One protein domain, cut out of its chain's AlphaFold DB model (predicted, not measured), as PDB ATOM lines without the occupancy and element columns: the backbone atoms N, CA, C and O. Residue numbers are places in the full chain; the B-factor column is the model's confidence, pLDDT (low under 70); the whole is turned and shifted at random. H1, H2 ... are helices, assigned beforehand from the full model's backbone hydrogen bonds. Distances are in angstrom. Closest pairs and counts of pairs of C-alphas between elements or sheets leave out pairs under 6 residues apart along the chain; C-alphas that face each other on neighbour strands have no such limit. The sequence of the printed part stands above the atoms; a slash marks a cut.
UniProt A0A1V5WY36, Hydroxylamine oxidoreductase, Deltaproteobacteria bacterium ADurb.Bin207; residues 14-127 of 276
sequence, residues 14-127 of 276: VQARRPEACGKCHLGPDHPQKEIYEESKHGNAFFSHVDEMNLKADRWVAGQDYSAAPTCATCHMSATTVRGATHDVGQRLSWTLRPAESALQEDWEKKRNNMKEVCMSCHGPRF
ATOM      1  N   VAL A  14      34.548 -58.029   3.559       97.06
ATOM      2  CA  VAL A  14      35.425 -57.441   4.582       97.06
ATOM      3  C   VAL A  14      35.780 -56.022   4.173       97.06
ATOM      4  O   VAL A  14      35.585 -55.109   4.960       97.06
ATOM      5  N   GLN A  15      36.221 -55.817   2.931       96.25
ATOM      6  CA  GLN A  15      36.602 -54.490   2.457       96.25
ATOM      7  C   GLN A  15      35.430 -53.505   2.516       96.25
ATOM      8  O   GLN A  15      35.589 -52.432   3.081       96.25
ATOM      9  N   ALA A  16      34.243 -53.892   2.036       96.56
ATOM     10  CA  ALA A  16      33.063 -53.022   2.072       96.56
ATOM     11  C   ALA A  16      32.562 -52.687   3.487       96.56
ATOM     12  O   ALA A  16      31.905 -51.666   3.673       96.56
ATOM     13  N   ARG A  17      32.836 -53.540   4.481       97.50
ATOM     14  CA  ARG A  17      32.422 -53.329   5.878       97.50
ATOM     15  C   ARG A  17      33.348 -52.396   6.650       97.50
ATOM     16  O   ARG A  17      32.959 -51.914   7.714       97.50
ATOM     17  N   ARG A  18      34.551 -52.151   6.136       97.50
ATOM     18  CA  ARG A  18      35.544 -51.302   6.783       97.50
ATOM     19  C   ARG A  18      35.415 -49.833   6.342       97.50
ATOM     20  O   ARG A  18      35.047 -49.578   5.192       97.50
ATOM     21  N   PRO A  19      35.724 -48.863   7.219       97.00
ATOM     22  CA  PRO A  19      35.591 -47.431   6.926       97.00
ATOM     23  C   PRO A  19      36.448 -46.961   5.736       97.00
ATOM     24  O   PRO A  19      36.053 -46.044   5.014       97.00
ATOM     25  N   GLU A  20      37.578 -47.618   5.461       95.94
ATOM     26  CA  GLU A  20      38.485 -47.253   4.368       95.94
ATOM     27  C   GLU A  20      37.817 -47.364   2.985       95.94
ATOM     28  O   GLU A  20      38.183 -46.628   2.069       95.94
ATOM     29  N   ALA A  21      36.799 -48.221   2.823       96.44
ATOM     30  CA  ALA A  21      36.039 -48.316   1.574       96.44
ATOM     31  C   ALA A  21      35.206 -47.055   1.284       96.44
ATOM     32  O   ALA A  21      35.022 -46.690   0.122       96.44
ATOM     33  N   CYS A  22      34.725 -46.372   2.323       97.19
ATOM     34  CA  CYS A  22      33.980 -45.118   2.203       97.19
ATOM     35  C   CYS A  22      34.930 -43.924   2.049       97.19
ATOM     36  O   CYS A  22      34.659 -42.993   1.285       97.19
ATOM     37  N   GLY A  23      36.075 -43.995   2.730       94.88
ATOM     38  CA  GLY A  23      37.077 -42.938   2.817       94.88
ATOM     39  C   GLY A  23      37.777 -42.560   1.512       94.88
ATOM     40  O   GLY A  23      38.539 -41.604   1.498       94.88
ATOM     41  N   LYS A  24      37.516 -43.262   0.403       92.94
ATOM     42  CA  LYS A  24      37.962 -42.840  -0.932       92.94
ATOM     43  C   LYS A  24      37.210 -41.606  -1.450       92.94
ATOM     44  O   LYS A  24      37.767 -40.863  -2.253       92.94
ATOM     45  N   CYS A  25      35.955 -41.424  -1.037       96.44
ATOM     46  CA  CYS A  25      35.084 -40.352  -1.535       96.44
ATOM     47  C   CYS A  25      34.483 -39.493  -0.414       96.44
ATOM     48  O   CYS A  25      34.219 -38.316  -0.625       96.44
ATOM     49  N   HIS A  26      34.265 -40.077   0.765       97.06
ATOM     50  CA  HIS A  26      33.696 -39.407   1.933       97.06
ATOM     51  C   HIS A  26      34.798 -38.837   2.828       97.06
ATOM     52  O   HIS A  26      35.014 -39.313   3.940       97.06
ATOM     53  N   LEU A  27      35.544 -37.879   2.289       96.12
ATOM     54  CA  LEU A  27      36.690 -37.237   2.929       96.12
ATOM     55  C   LEU A  27      36.811 -35.777   2.483       96.12
ATOM     56  O   LEU A  27      36.127 -35.349   1.550       96.12
ATOM     57  N   GLY A  28      37.752 -35.053   3.078       94.88
ATOM     58  CA  GLY A  28      38.194 -33.762   2.577       94.88
ATOM     59  C   GLY A  28      37.355 -32.579   3.066       94.88
ATOM     60  O   GLY A  28      36.623 -32.667   4.050       94.88
ATOM     61  N   PRO A  29      37.497 -31.413   2.422       92.38
ATOM     62  CA  PRO A  29      37.189 -30.138   3.051       92.38
ATOM     63  C   PRO A  29      35.696 -29.842   3.216       92.38
ATOM     64  O   PRO A  29      35.364 -29.023   4.063       92.38
ATOM     65  N   ASP A  30      34.804 -30.451   2.447       90.44
ATOM     66  CA  ASP A  30      33.369 -30.149   2.476       90.44
ATOM     67  C   ASP A  30      32.522 -31.278   3.072       90.44
ATOM     68  O   ASP A  30      31.373 -31.075   3.462       90.44
ATOM     69  N   HIS A  31      33.082 -32.478   3.166       95.38
ATOM     70  CA  HIS A  31      32.407 -33.632   3.735       95.38
ATOM     71  C   HIS A  31      33.424 -34.620   4.337       95.38
ATOM     72  O   HIS A  31      33.625 -35.710   3.800       95.38
ATOM     73  N   PRO A  32      34.072 -34.263   5.466       97.12
ATOM     74  CA  PRO A  32      35.152 -35.050   6.069       97.12
ATOM     75  C   PRO A  32      34.629 -36.235   6.896       97.12
ATOM     76  O   PRO A  32      34.929 -36.376   8.081       97.12
ATOM     77  N   GLN A  33      33.746 -37.068   6.334       97.88
ATOM     78  CA  GLN A  33      33.107 -38.113   7.140       97.88
ATOM     79  C   GLN A  33      34.090 -39.199   7.590       97.88
ATOM     80  O   GLN A  33      33.917 -39.751   8.676       97.88
ATOM     81  N   LYS A  34      35.127 -39.484   6.793       97.56
ATOM     82  CA  LYS A  34      36.223 -40.381   7.169       97.56
ATOM     83  C   LYS A  34      36.982 -39.837   8.373       97.56
ATOM     84  O   LYS A  34      37.157 -40.560   9.345       97.56
ATOM     85  N   GLU A  35      37.409 -38.584   8.309       98.19
ATOM     86  CA  GLU A  35      38.223 -37.949   9.338       98.19
ATOM     87  C   GLU A  35      37.434 -37.805  10.644       98.19
ATOM     88  O   GLU A  35      37.933 -38.174  11.704       98.19
ATOM     89  N   ILE A  36      36.159 -37.401  10.552       98.50
ATOM     90  CA  ILE A  36      35.241 -37.364  11.698       98.50
ATOM     91  C   ILE A  36      35.091 -38.752  12.331       98.50
ATOM     92  O   ILE A  36      35.109 -38.894  13.553       98.50
ATOM     93  N   TYR A  37      34.904 -39.792  11.514       98.56
ATOM     94  CA  TYR A  37      34.779 -41.147  12.035       98.56
ATOM     95  C   TYR A  37      36.062 -41.585  12.747       98.56
ATOM     96  O   TYR A  37      35.978 -42.113  13.854       98.56
ATOM     97  N   GLU A  38      37.223 -41.348  12.136       97.50
ATOM     98  CA  GLU A  38      38.530 -41.740  12.664       97.50
ATOM     99  C   GLU A  38      38.879 -41.049  13.985       97.50
ATOM    100  O   GLU A  38      39.405 -41.720  14.867       97.50
ATOM    101  N   GLU A  39      38.538 -39.770  14.173       97.06
ATOM    102  CA  GLU A  39      38.745 -39.095  15.466       97.06
ATOM    103  C   GLU A  39      37.733 -39.520  16.543       97.06
ATOM    104  O   GLU A  39      37.992 -39.403  17.747       97.06
ATOM    105  N   SER A  40      36.556 -39.998  16.127       98.06
ATOM    106  CA  SER A  40      35.478 -40.339  17.048       98.06
ATOM    107  C   SER A  40      35.832 -41.551  17.915       98.06
ATOM    108  O   SER A  40      36.612 -42.433  17.549       98.06
ATOM    109  N   LYS A  41      35.152 -41.681  19.060       97.94
ATOM    110  CA  LYS A  41      35.263 -42.886  19.901       97.94
ATOM    111  C   LYS A  41      34.887 -44.170  19.153       97.94
ATOM    112  O   LYS A  41      35.429 -45.221  19.474       97.94
ATOM    113  N   HIS A  42      33.989 -44.092  18.167       98.38
ATOM    114  CA  HIS A  42      33.619 -45.245  17.347       98.38
ATOM    115  C   HIS A  42      34.761 -45.688  16.430       98.38
ATOM    116  O   HIS A  42      35.036 -46.884  16.361       98.38
ATOM    117  N   GLY A  43      35.451 -44.748  15.775       98.06
ATOM    118  CA  GLY A  43      36.629 -45.054  14.962       98.06
ATOM    119  C   GLY A  43      37.762 -45.620  15.806       98.06
ATOM    120  O   GLY A  43      38.264 -46.701  15.506       98.06
ATOM    121  N   ASN A  44      38.084 -44.961  16.922       98.19
ATOM    122  CA  ASN A  44      39.112 -45.426  17.858       98.19
ATOM    123  C   ASN A  44      38.848 -46.863  18.338       98.19
ATOM    124  O   ASN A  44      39.756 -47.697  18.325       98.19
ATOM    125  N   ALA A  45      37.602 -47.174  18.712       98.31
ATOM    126  CA  ALA A  45      37.209 -48.523  19.108       98.31
ATOM    127  C   ALA A  45      37.335 -49.525  17.949       98.31
ATOM    128  O   ALA A  45      37.884 -50.607  18.141       98.31
ATOM    129  N   PHE A  46      36.902 -49.165  16.736       98.38
ATOM    130  CA  PHE A  46      37.011 -50.045  15.570       98.38
ATOM    131  C   PHE A  46      38.459 -50.438  15.271       98.38
ATOM    132  O   PHE A  46      38.739 -51.621  15.091       98.38
ATOM    133  N   PHE A  47      39.382 -49.474  15.232       97.75
ATOM    134  CA  PHE A  47      40.786 -49.766  14.924       97.75
ATOM    135  C   PHE A  47      41.495 -50.513  16.055       97.75
ATOM    136  O   PHE A  47      42.380 -51.319  15.775       97.75
ATOM    137  N   SER A  48      41.083 -50.300  17.308       98.25
ATOM    138  CA  SER A  48      41.650 -51.003  18.468       98.25
ATOM    139  C   SER A  48      41.149 -52.446  18.600       98.25
ATOM    140  O   SER A  48      41.854 -53.286  19.145       98.25
ATOM    141  N   HIS A  49      39.954 -52.740  18.079       97.62
ATOM    142  CA  HIS A  49      39.269 -54.028  18.244       97.62
ATOM    143  C   HIS A  49      38.867 -54.653  16.901       97.62
ATOM    144  O   HIS A  49      37.852 -55.340  16.791       97.62
ATOM    145  N   VAL A  50      39.651 -54.415  15.847       97.56
ATOM    146  CA  VAL A  50      39.309 -54.852  14.484       97.56
ATOM    147  C   VAL A  50      39.149 -56.372  14.366       97.56
ATOM    148  O   VAL A  50      38.315 -56.847  13.590       97.56
ATOM    149  N   ASP A  51      39.892 -57.136  15.167       97.38
ATOM    150  CA  ASP A  51      39.836 -58.600  15.187       97.38
ATOM    151  C   ASP A  51      38.549 -59.135  15.841       97.38
ATOM    152  O   ASP A  51      38.111 -60.246  15.541       97.38
ATOM    153  N   GLU A  52      37.870 -58.316  16.649       97.06
ATOM    154  CA  GLU A  52      36.596 -58.638  17.311       97.06
ATOM    155  C   GLU A  52      35.373 -58.293  16.441       97.06
ATOM    156  O   GLU A  52      34.230 -58.588  16.790       97.06
ATOM    157  N   MET A  53      35.589 -57.681  15.273       97.31
ATOM    158  CA  MET A  53      34.511 -57.177  14.416       97.31
ATOM    159  C   MET A  53      33.842 -58.246  13.548       97.31
ATOM    160  O   MET A  53      32.898 -57.929  12.828       97.31
ATOM    161  N   ASN A  54      34.327 -59.492  13.545       96.81
ATOM    162  CA  ASN A  54      33.738 -60.600  12.779       96.81
ATOM    163  C   ASN A  54      33.472 -60.266  11.286       96.81
ATOM    164  O   ASN A  54      32.462 -60.642  10.685       96.81
ATOM    165  N   LEU A  55      34.387 -59.518  10.652       97.38
ATOM    166  CA  LEU A  55      34.162 -58.888   9.339       97.38
ATOM    167  C   LEU A  55      33.914 -59.875   8.188       97.38
ATOM    168  O   LEU A  55      33.417 -59.469   7.134       97.38
ATOM    169  N   LYS A  56      34.273 -61.153   8.355       96.75
ATOM    170  CA  LYS A  56      34.139 -62.200   7.330       96.75
ATOM    171  C   LYS A  56      32.769 -62.884   7.331       96.75
ATOM    172  O   LYS A  56      32.438 -63.518   6.333       96.75
ATOM    173  N   ALA A  57      31.973 -62.739   8.392       95.19
ATOM    174  CA  ALA A  57      30.742 -63.507   8.567       95.19
ATOM    175  C   ALA A  57      29.696 -63.261   7.467       95.19
ATOM    176  O   ALA A  57      29.588 -62.167   6.898       95.19
ATOM    177  N   ASP A  58      28.893 -64.278   7.160       92.12
ATOM    178  CA  ASP A  58      27.788 -64.140   6.208       92.12
ATOM    179  C   ASP A  58      26.686 -63.244   6.763       92.12
ATOM    180  O   ASP A  58      26.286 -62.279   6.108       92.12
ATOM    181  N   ARG A  59      26.307 -63.490   8.016       93.31
ATOM    182  CA  ARG A  59      25.458 -62.617   8.822       93.31
ATOM    183  C   ARG A  59      26.324 -61.621   9.603       93.31
ATOM    184  O   ARG A  59      27.359 -62.004  10.133       93.31
ATOM    185  N   TRP A  60      25.942 -60.344   9.610       96.31
ATOM    186  CA  TRP A  60      26.718 -59.289  10.274       96.31
ATOM    187  C   TRP A  60      25.804 -58.207  10.856       96.31
ATOM    188  O   TRP A  60      25.533 -57.185  10.222       96.31
ATOM    189  N   VAL A  61      25.282 -58.483  12.051       95.94
ATOM    190  CA  VAL A  61      24.322 -57.669  12.802       95.94
ATOM    191  C   VAL A  61      24.985 -57.128  14.069       95.94
ATOM    192  O   VAL A  61      25.435 -57.901  14.918       95.94
ATOM    193  N   ALA A  62      25.015 -55.802  14.213       93.25
ATOM    194  CA  ALA A  62      25.540 -55.153  15.414       93.25
ATOM    195  C   ALA A  62      24.749 -55.577  16.665       93.25
ATOM    196  O   ALA A  62      23.524 -55.705  16.622       93.25
ATOM    197  N   GLY A  63      25.453 -55.817  17.770       91.12
ATOM    198  CA  GLY A  63      24.885 -56.299  19.031       91.12
ATOM    199  C   GLY A  63      24.592 -57.806  19.070       91.12
ATOM    200  O   GLY A  63      24.223 -58.310  20.125       91.12
ATOM    201  N   GLN A  64      24.759 -58.533  17.956       94.06
ATOM    202  CA  GLN A  64      24.609 -59.996  17.914       94.06
ATOM    203  C   GLN A  64      25.869 -60.689  17.391       94.06
ATOM    204  O   GLN A  64      26.420 -61.545  18.074       94.06
ATOM    205  N   ASP A  65      26.340 -60.301  16.203       96.19
ATOM    206  CA  ASP A  65      27.495 -60.934  15.550       96.19
ATOM    207  C   ASP A  65      28.822 -60.213  15.860       96.19
ATOM    208  O   ASP A  65      29.893 -60.775  15.629       96.19
ATOM    209  N   TYR A  66      28.743 -58.964  16.334       95.81
ATOM    210  CA  TYR A  66      29.843 -58.132  16.833       95.81
ATOM    211  C   TYR A  66      29.281 -56.983  17.686       95.81
ATOM    212  O   TYR A  66      28.140 -56.556  17.491       95.81
ATOM    213  N   SER A  67      30.084 -56.446  18.605       94.94
ATOM    214  CA  SER A  67      29.698 -55.312  19.464       94.94
ATOM    215  C   SER A  67      30.822 -54.305  19.720       94.94
ATOM    216  O   SER A  67      30.565 -53.272  20.333       94.94
ATOM    217  N   ALA A  68      32.041 -54.569  19.234       96.12
ATOM    218  CA  ALA A  68      33.217 -53.768  19.557       96.12
ATOM    219  C   ALA A  68      33.109 -52.303  19.093       96.12
ATOM    220  O   ALA A  68      33.430 -51.388  19.850       96.12
ATOM    221  N   ALA A  69      32.622 -52.060  17.870       97.38
ATOM    222  CA  ALA A  69      32.391 -50.715  17.342       97.38
ATOM    223  C   ALA A  69      31.441 -50.718  16.131       97.38
ATOM    224  O   ALA A  69      31.356 -51.722  15.421       97.38
ATOM    225  N   PRO A  70      30.753 -49.604  15.821       97.88
ATOM    226  CA  PRO A  70      30.103 -49.428  14.528       97.88
ATOM    227  C   PRO A  70      31.099 -48.937  13.462       97.88
ATOM    228  O   PRO A  70      32.030 -48.192  13.763       97.88
ATOM    229  N   THR A  71      30.867 -49.286  12.194       98.25
ATOM    230  CA  THR A  71      31.518 -48.679  11.017       98.25
ATOM    231  C   THR A  71      30.526 -47.860  10.188       98.25
ATOM    232  O   THR A  71      29.317 -47.878  10.438       98.25
ATOM    233  N   CYS A  72      31.006 -47.183   9.140       98.12
ATOM    234  CA  CYS A  72      30.147 -46.516   8.154       98.12
ATOM    235  C   CYS A  72      29.070 -47.476   7.611       98.12
ATOM    236  O   CYS A  72      27.886 -47.135   7.540       98.12
ATOM    237  N   ALA A  73      29.470 -48.710   7.285       97.88
ATOM    238  CA  ALA A  73      28.566 -49.743   6.802       97.88
ATOM    239  C   ALA A  73      27.587 -50.199   7.890       97.88
ATOM    240  O   ALA A  73      26.420 -50.424   7.572       97.88
ATOM    241  N   THR A  74      28.009 -50.322   9.156       97.69
ATOM    242  CA  THR A  74      27.105 -50.629  10.283       97.69
ATOM    243  C   THR A  74      25.947 -49.635  10.338       97.69
ATOM    244  O   THR A  74      24.776 -50.021  10.325       97.69
ATOM    245  N   CYS A  75      26.288 -48.347  10.324       97.81
ATOM    246  CA  CYS A  75      25.348 -47.245  10.463       97.81
ATOM    247  C   CYS A  75      24.436 -47.074   9.252       97.81
ATOM    248  O   CYS A  75      23.231 -46.919   9.430       97.81
ATOM    249  N   HIS A  76      24.962 -47.145   8.029       97.94
ATOM    250  CA  HIS A  76      24.201 -46.747   6.840       97.94
ATOM    251  C   HIS A  76      23.586 -47.899   6.042       97.94
ATOM    252  O   HIS A  76      22.640 -47.657   5.299       97.94
ATOM    253  N   MET A  77      24.086 -49.134   6.173       97.25
ATOM    254  CA  MET A  77      23.738 -50.222   5.240       97.25
ATOM    255  C   MET A  77      23.460 -51.569   5.912       97.25
ATOM    256  O   MET A  77      22.642 -52.348   5.428       97.25
ATOM    257  N   SER A  78      24.141 -51.879   7.014       95.69
ATOM    258  CA  SER A  78      24.125 -53.221   7.606       95.69
ATOM    259  C   SER A  78      22.810 -53.517   8.306       95.69
ATOM    260  O   SER A  78      22.100 -52.611   8.742       95.69
ATOM    261  N   ALA A  79      22.501 -54.803   8.433       94.50
ATOM    262  CA  ALA A  79      21.328 -55.258   9.157       94.50
ATOM    263  C   ALA A  79      21.391 -54.850  10.640       94.50
ATOM    264  O   ALA A  79      22.463 -54.796  11.247       94.50
ATOM    265  N   THR A  80      20.221 -54.587  11.212       90.44
ATOM    266  CA  THR A  80      20.006 -54.449  12.656       90.44
ATOM    267  C   THR A  80      19.279 -55.689  13.172       90.44
ATOM    268  O   THR A  80      18.967 -56.610  12.416       90.44
ATOM    269  N   THR A  81      18.979 -55.725  14.467       88.06
ATOM    270  CA  THR A  81      18.183 -56.804  15.071       88.06
ATOM    271  C   THR A  81      16.745 -56.866  14.540       88.06
ATOM    272  O   THR A  81      16.109 -57.912  14.635       88.06
ATOM    273  N   VAL A  82      16.249 -55.770  13.955       88.06
ATOM    274  CA  VAL A  82      14.859 -55.612  13.494       88.06
ATOM    275  C   VAL A  82      14.723 -55.431  11.979       88.06
ATOM    276  O   VAL A  82      13.632 -55.616  11.442       88.06
ATOM    277  N   ARG A  83      15.801 -55.076  11.264       90.00
ATOM    278  CA  ARG A  83      15.771 -54.814   9.814       90.00
ATOM    279  C   ARG A  83      16.930 -55.490   9.092       90.00
ATOM    280  O   ARG A  83      18.063 -55.477   9.563       90.00
ATOM    281  N   GLY A  84      16.651 -56.008   7.896       93.88
ATOM    282  CA  GLY A  84      17.675 -56.510   6.978       93.88
ATOM    283  C   GLY A  84      18.646 -55.429   6.485       93.88
ATOM    284  O   GLY A  84      18.412 -54.228   6.634       93.88
ATOM    285  N   ALA A  85      19.753 -55.869   5.887       94.69
ATOM    286  CA  ALA A  85      20.716 -54.977   5.251       94.69
ATOM    287  C   ALA A  85      20.130 -54.354   3.971       94.69
ATOM    288  O   ALA A  85      19.265 -54.940   3.321       94.69
ATOM    289  N   THR A  86      20.630 -53.182   3.590       95.50
ATOM    290  CA  THR A  86      20.203 -52.449   2.396       95.50
ATOM    291  C   THR A  86      21.393 -51.808   1.685       95.50
ATOM    292  O   THR A  86      22.382 -51.440   2.315       95.50
ATOM    293  N   HIS A  87      21.290 -51.663   0.362       95.75
ATOM    294  CA  HIS A  87      22.224 -50.857  -0.436       95.75
ATOM    295  C   HIS A  87      21.740 -49.409  -0.631       95.75
ATOM    296  O   HIS A  87      22.458 -48.596  -1.209       95.75
ATOM    297  N   ASP A  88      20.545 -49.077  -0.140       96.06
ATOM    298  CA  ASP A  88      20.016 -47.716  -0.131       96.06
ATOM    299  C   ASP A  88      20.464 -46.980   1.142       96.06
ATOM    300  O   ASP A  88      19.866 -47.103   2.214       96.06
ATOM    301  N   VAL A  89      21.532 -46.190   1.002       94.75
ATOM    302  CA  VAL A  89      22.124 -45.388   2.088       94.75
ATOM    303  C   VAL A  89      21.222 -44.239   2.563       94.75
ATOM    304  O   VAL A  89      21.483 -43.651   3.613       94.75
ATOM    305  N   GLY A  90      20.150 -43.919   1.825       95.81
ATOM    306  CA  GLY A  90      19.201 -42.854   2.150       95.81
ATOM    307  C   GLY A  90      18.173 -43.234   3.218       95.81
ATOM    308  O   GLY A  90      17.574 -42.350   3.833       95.81
ATOM    309  N   GLN A  91      17.993 -44.528   3.508       96.31
ATOM    310  CA  GLN A  91      16.944 -45.011   4.422       96.31
ATOM    311  C   GLN A  91      17.137 -44.603   5.888       96.31
ATOM    312  O   GLN A  91      16.229 -44.794   6.698       96.31
ATOM    313  N   ARG A  92      18.307 -44.066   6.244       96.69
ATOM    314  CA  ARG A  92      18.681 -43.681   7.616       96.69
ATOM    315  C   ARG A  92      19.078 -42.207   7.747       96.69
ATOM    316  O   ARG A  92      19.528 -41.776   8.803       96.69
ATOM    317  N   LEU A  93      18.909 -41.420   6.682       96.94
ATOM    318  CA  LEU A  93      19.274 -40.003   6.652       96.94
ATOM    319  C   LEU A  93      18.033 -39.140   6.881       96.94
ATOM    320  O   LEU A  93      17.254 -38.916   5.963       96.94
ATOM    321  N   SER A  94      17.827 -38.644   8.097       96.69
ATOM    322  CA  SER A  94      16.696 -37.744   8.374       96.69
ATOM    323  C   SER A  94      16.952 -36.303   7.910       96.69
ATOM    324  O   SER A  94      16.006 -35.588   7.610       96.69
ATOM    325  N   TRP A  95      18.218 -35.884   7.833       96.31
ATOM    326  CA  TRP A  95      18.640 -34.560   7.376       96.31
ATOM    327  C   TRP A  95      19.409 -34.656   6.055       96.31
ATOM    328  O   TRP A  95      20.181 -35.591   5.841       96.31
ATOM    329  N   THR A  96      19.257 -33.651   5.192       95.56
ATOM    330  CA  THR A  96      20.263 -33.305   4.182       95.56
ATOM    331  C   THR A  96      21.154 -32.190   4.722       95.56
ATOM    332  O   THR A  96      20.683 -31.090   4.994       95.56
ATOM    333  N   LEU A  97      22.448 -32.488   4.877       96.31
ATOM    334  CA  LEU A  97      23.465 -31.544   5.372       96.31
ATOM    335  C   LEU A  97      24.308 -30.934   4.240       96.31
ATOM    336  O   LEU A  97      25.205 -30.134   4.481       96.31
ATOM    337  N   ARG A  98      24.036 -31.328   2.991       94.31
ATOM    338  CA  ARG A  98      24.695 -30.820   1.783       94.31
ATOM    339  C   ARG A  98      24.347 -29.357   1.442       94.31
ATOM    340  O   ARG A  98      25.255 -28.647   1.013       94.31
ATOM    341  N   PRO A  99      23.087 -28.889   1.516       96.56
ATOM    342  CA  PRO A  99      22.750 -27.507   1.159       96.56
ATOM    343  C   PRO A  99      23.283 -26.468   2.160       96.56
ATOM    344  O   PRO A  99      23.708 -26.808   3.267       96.56
ATOM    345  N   ALA A 100      23.255 -25.190   1.760       96.75
ATOM    346  CA  ALA A 100      23.653 -24.071   2.615       96.75
ATOM    347  C   ALA A 100      22.836 -24.038   3.913       96.75
ATOM    348  O   ALA A 100      23.435 -24.000   4.980       96.75
ATOM    349  N   GLU A 101      21.508 -24.157   3.810       96.56
ATOM    350  CA  GLU A 101      20.580 -24.419   4.919       96.56
ATOM    351  C   GLU A 101      20.171 -25.893   4.903       96.56
ATOM    352  O   GLU A 101      19.791 -26.418   3.852       96.56
ATOM    353  N   SER A 102      20.257 -26.569   6.045       95.50
ATOM    354  CA  SER A 102      19.879 -27.979   6.168       95.50
ATOM    355  C   SER A 102      18.371 -28.164   6.044       95.50
ATOM    356  O   SER A 102      17.577 -27.321   6.448       95.50
ATOM    357  N   ALA A 103      17.954 -29.319   5.532       94.50
ATOM    358  CA  ALA A 103      16.536 -29.651   5.448       94.50
ATOM    359  C   ALA A 103      16.274 -31.065   5.954       94.50
ATOM    360  O   ALA A 103      17.057 -31.985   5.704       94.50
ATOM    361  N   LEU A 104      15.143 -31.248   6.626       94.88
ATOM    362  CA  LEU A 104      14.620 -32.579   6.888       94.88
ATOM    363  C   LEU A 104      14.186 -33.225   5.569       94.88
ATOM    364  O   LEU A 104      13.580 -32.582   4.705       94.88
ATOM    365  N   GLN A 105      14.532 -34.497   5.424       94.69
ATOM    366  CA  GLN A 105      14.163 -35.333   4.289       94.69
ATOM    367  C   GLN A 105      12.667 -35.680   4.328       94.69
ATOM    368  O   GLN A 105      12.016 -35.598   5.368       94.69
ATOM    369  N   GLU A 106      12.125 -36.139   3.204       93.25
ATOM    370  CA  GLU A 106      10.838 -36.841   3.218       93.25
ATOM    371  C   GLU A 106      10.929 -38.075   4.134       93.25
ATOM    372  O   GLU A 106      11.981 -38.730   4.185       93.25
ATOM    373  N   ASP A 107       9.865 -38.358   4.888       95.19
ATOM    374  CA  ASP A 107       9.807 -39.421   5.902       95.19
ATOM    375  C   ASP A 107      10.947 -39.373   6.938       95.19
ATOM    376  O   ASP A 107      11.426 -40.411   7.414       95.19
ATOM    377  N   TRP A 108      11.435 -38.177   7.291       95.88
ATOM    378  CA  TRP A 108      12.587 -38.029   8.183       95.88
ATOM    379  C   TRP A 108      12.401 -38.730   9.535       95.88
ATOM    380  O   TRP A 108      13.383 -39.242  10.067       95.88
ATOM    381  N   GLU A 109      11.179 -38.797  10.075       95.94
ATOM    382  CA  GLU A 109      10.880 -39.472  11.347       95.94
ATOM    383  C   GLU A 109      11.140 -40.974  11.241       95.94
ATOM    384  O   GLU A 109      11.849 -41.555  12.063       95.94
ATOM    385  N   LYS A 110      10.651 -41.594  10.162       96.62
ATOM    386  CA  LYS A 110      10.924 -42.998   9.848       96.62
ATOM    387  C   LYS A 110      12.423 -43.220   9.661       96.62
ATOM    388  O   LYS A 110      12.986 -44.121  10.274       96.62
ATOM    389  N   LYS A 111      13.099 -42.370   8.881       97.19
ATOM    390  CA  LYS A 111      14.555 -42.464   8.656       97.19
ATOM    391  C   LYS A 111      15.357 -42.277   9.950       97.19
ATOM    392  O   LYS A 111      16.349 -42.973  10.160       97.19
ATOM    393  N   ARG A 112      14.917 -41.386  10.843       97.06
ATOM    394  CA  ARG A 112      15.507 -41.183  12.171       97.06
ATOM    395  C   ARG A 112      15.331 -42.423  13.035       97.06
ATOM    396  O   ARG A 112      16.316 -42.884  13.600       97.06
ATOM    397  N   ASN A 113      14.128 -42.983  13.097       96.56
ATOM    398  CA  ASN A 113      13.861 -44.207  13.852       96.56
ATOM    399  C   ASN A 113      14.702 -45.377  13.329       96.56
ATOM    400  O   ASN A 113      15.347 -46.059  14.122       96.56
ATOM    401  N   ASN A 114      14.831 -45.517  12.005       97.06
ATOM    402  CA  ASN A 114      15.701 -46.518  11.388       97.06
ATOM    403  C   ASN A 114      17.163 -46.400  11.853       97.06
ATOM    404  O   ASN A 114      17.835 -47.414  12.016       97.06
ATOM    405  N   MET A 115      17.671 -45.178  12.044       97.62
ATOM    406  CA  MET A 115      19.028 -44.951  12.548       97.62
ATOM    407  C   MET A 115      19.116 -45.133  14.072       97.62
ATOM    408  O   MET A 115      20.075 -45.728  14.557       97.62
ATOM    409  N   LYS A 116      18.107 -44.689  14.835       97.00
ATOM    410  CA  LYS A 116      18.012 -44.917  16.290       97.00
ATOM    411  C   LYS A 116      18.068 -46.405  16.633       97.00
ATOM    412  O   LYS A 116      18.744 -46.768  17.588       97.00
ATOM    413  N   GLU A 117      17.431 -47.265  15.840       95.06
ATOM    414  CA  GLU A 117      17.517 -48.727  15.985       95.06
ATOM    415  C   GLU A 117      18.960 -49.250  15.903       95.06
ATOM    416  O   GLU A 117      19.333 -50.144  16.663       95.06
ATOM    417  N   VAL A 118      19.795 -48.679  15.024       96.25
ATOM    418  CA  VAL A 118      21.221 -49.031  14.962       96.25
ATOM    419  C   VAL A 118      21.902 -48.640  16.271       96.25
ATOM    420  O   VAL A 118      22.574 -49.465  16.884       96.25
ATOM    421  N   CYS A 119      21.681 -47.408  16.737       96.94
ATOM    422  CA  CYS A 119      22.272 -46.907  17.978       96.94
ATOM    423  C   CYS A 119      21.861 -47.759  19.191       96.94
ATOM    424  O   CYS A 119      22.690 -48.062  20.048       96.94
ATOM    425  N   MET A 120      20.595 -48.182  19.241       95.56
ATOM    426  CA  MET A 120      20.034 -48.997  20.324       95.56
ATOM    427  C   MET A 120      20.563 -50.436  20.360       95.56
ATOM    428  O   MET A 120      20.314 -51.145  21.330       95.56
ATOM    429  N   SER A 121      21.332 -50.864  19.353       94.31
ATOM    430  CA  SER A 121      22.045 -52.146  19.412       94.31
ATOM    431  C   SER A 121      23.181 -52.137  20.450       94.31
ATOM    432  O   SER A 121      23.583 -53.204  20.906       94.31
ATOM    433  N   CYS A 122      23.668 -50.949  20.849       94.75
ATOM    434  CA  CYS A 122      24.749 -50.790  21.834       94.75
ATOM    435  C   CYS A 122      24.457 -49.744  22.932       94.75
ATOM    436  O   CYS A 122      25.065 -49.798  23.999       94.75
ATOM    437  N   HIS A 123      23.555 -48.783  22.700       96.50
ATOM    438  CA  HIS A 123      23.295 -47.665  23.615       96.50
ATOM    439  C   HIS A 123      21.865 -47.658  24.165       96.50
ATOM    440  O   HIS A 123      20.906 -47.976  23.470       96.50
ATOM    441  N   GLY A 124      21.708 -47.198  25.409       96.69
ATOM    442  CA  GLY A 124      20.388 -46.984  26.005       96.69
ATOM    443  C   GLY A 124      19.623 -45.810  25.368       96.69
ATOM    444  O   GLY A 124      20.241 -44.849  24.901       96.69
ATOM    445  N   PRO A 125      18.278 -45.816  25.413       95.50
ATOM    446  CA  PRO A 125      17.433 -44.847  24.707       95.50
ATOM    447  C   PRO A 125      17.709 -43.391  25.102       95.50
ATOM    448  O   PRO A 125      17.776 -42.520  24.243       95.50
ATOM    449  N   ARG A 126      17.969 -43.114  26.388       95.56
ATOM    450  CA  ARG A 126      18.282 -41.755  26.863       95.56
ATOM    451  C   ARG A 126      19.533 -41.167  26.202       95.56
ATOM    452  O   ARG A 126      19.559 -39.974  25.916       95.56
ATOM    453  N   PHE A 127      20.560 -41.986  25.977       96.31
ATOM    454  CA  PHE A 127      21.772 -41.543  25.289       96.31
ATOM    455  C   PHE A 127      21.468 -41.216  23.825       96.31
ATOM    456  O   PHE A 127      21.862 -40.162  23.335       96.31
TER     457      PHE A 127
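Overview. This is residues 14 to 127 of the 276 residues of the protein "Hydroxylamine oxidoreductase" of Deltaproteobacteria bacterium ADurb.Bin207 (UniProt A0A1V5WY36). Little regular structure: long loops wind round the short helix H5 in the middle, on which H1, H6 and H7 pack, while H2, H3 and H4 run along one side. The 114 printed residues include seven named helices, H1 to H7 in order, and no named strand; the class is all helix, with 44 residues in named elements. The whole is compact, radius of gyration of the C-alphas 14.1 A, spanning 40 by 32 by 28 A.

Along the chain. H1, residues 14 to 17, begins at C-alpha 14 (35.425, -57.441, 4.582). H2 is 33 to 39, H3 41 to 48, H4 50 to 53, H5 72 to 76, H6 89 to 92. H7, 108 to 119, 16.4 A from first to last C-alpha, ends at (22.272, -46.907, 17.978).

Arrangement. H5, the hub, touches H1, closest C-alphas Arg 17 and Ala 73, 5.3 A. It touches H6 (His 76, Val 89, 5.4 A) and H7. H2 and H3 are close but not clearly touching, about perpendicular at 74 degrees. Every O i to N i+4 pair is within hydrogen-bond range in H2, H3 and H5, 7 of 8 in H7.

Size, cuts and confidence. The printed part has no cut; no printed residue is under 70. Four links are long.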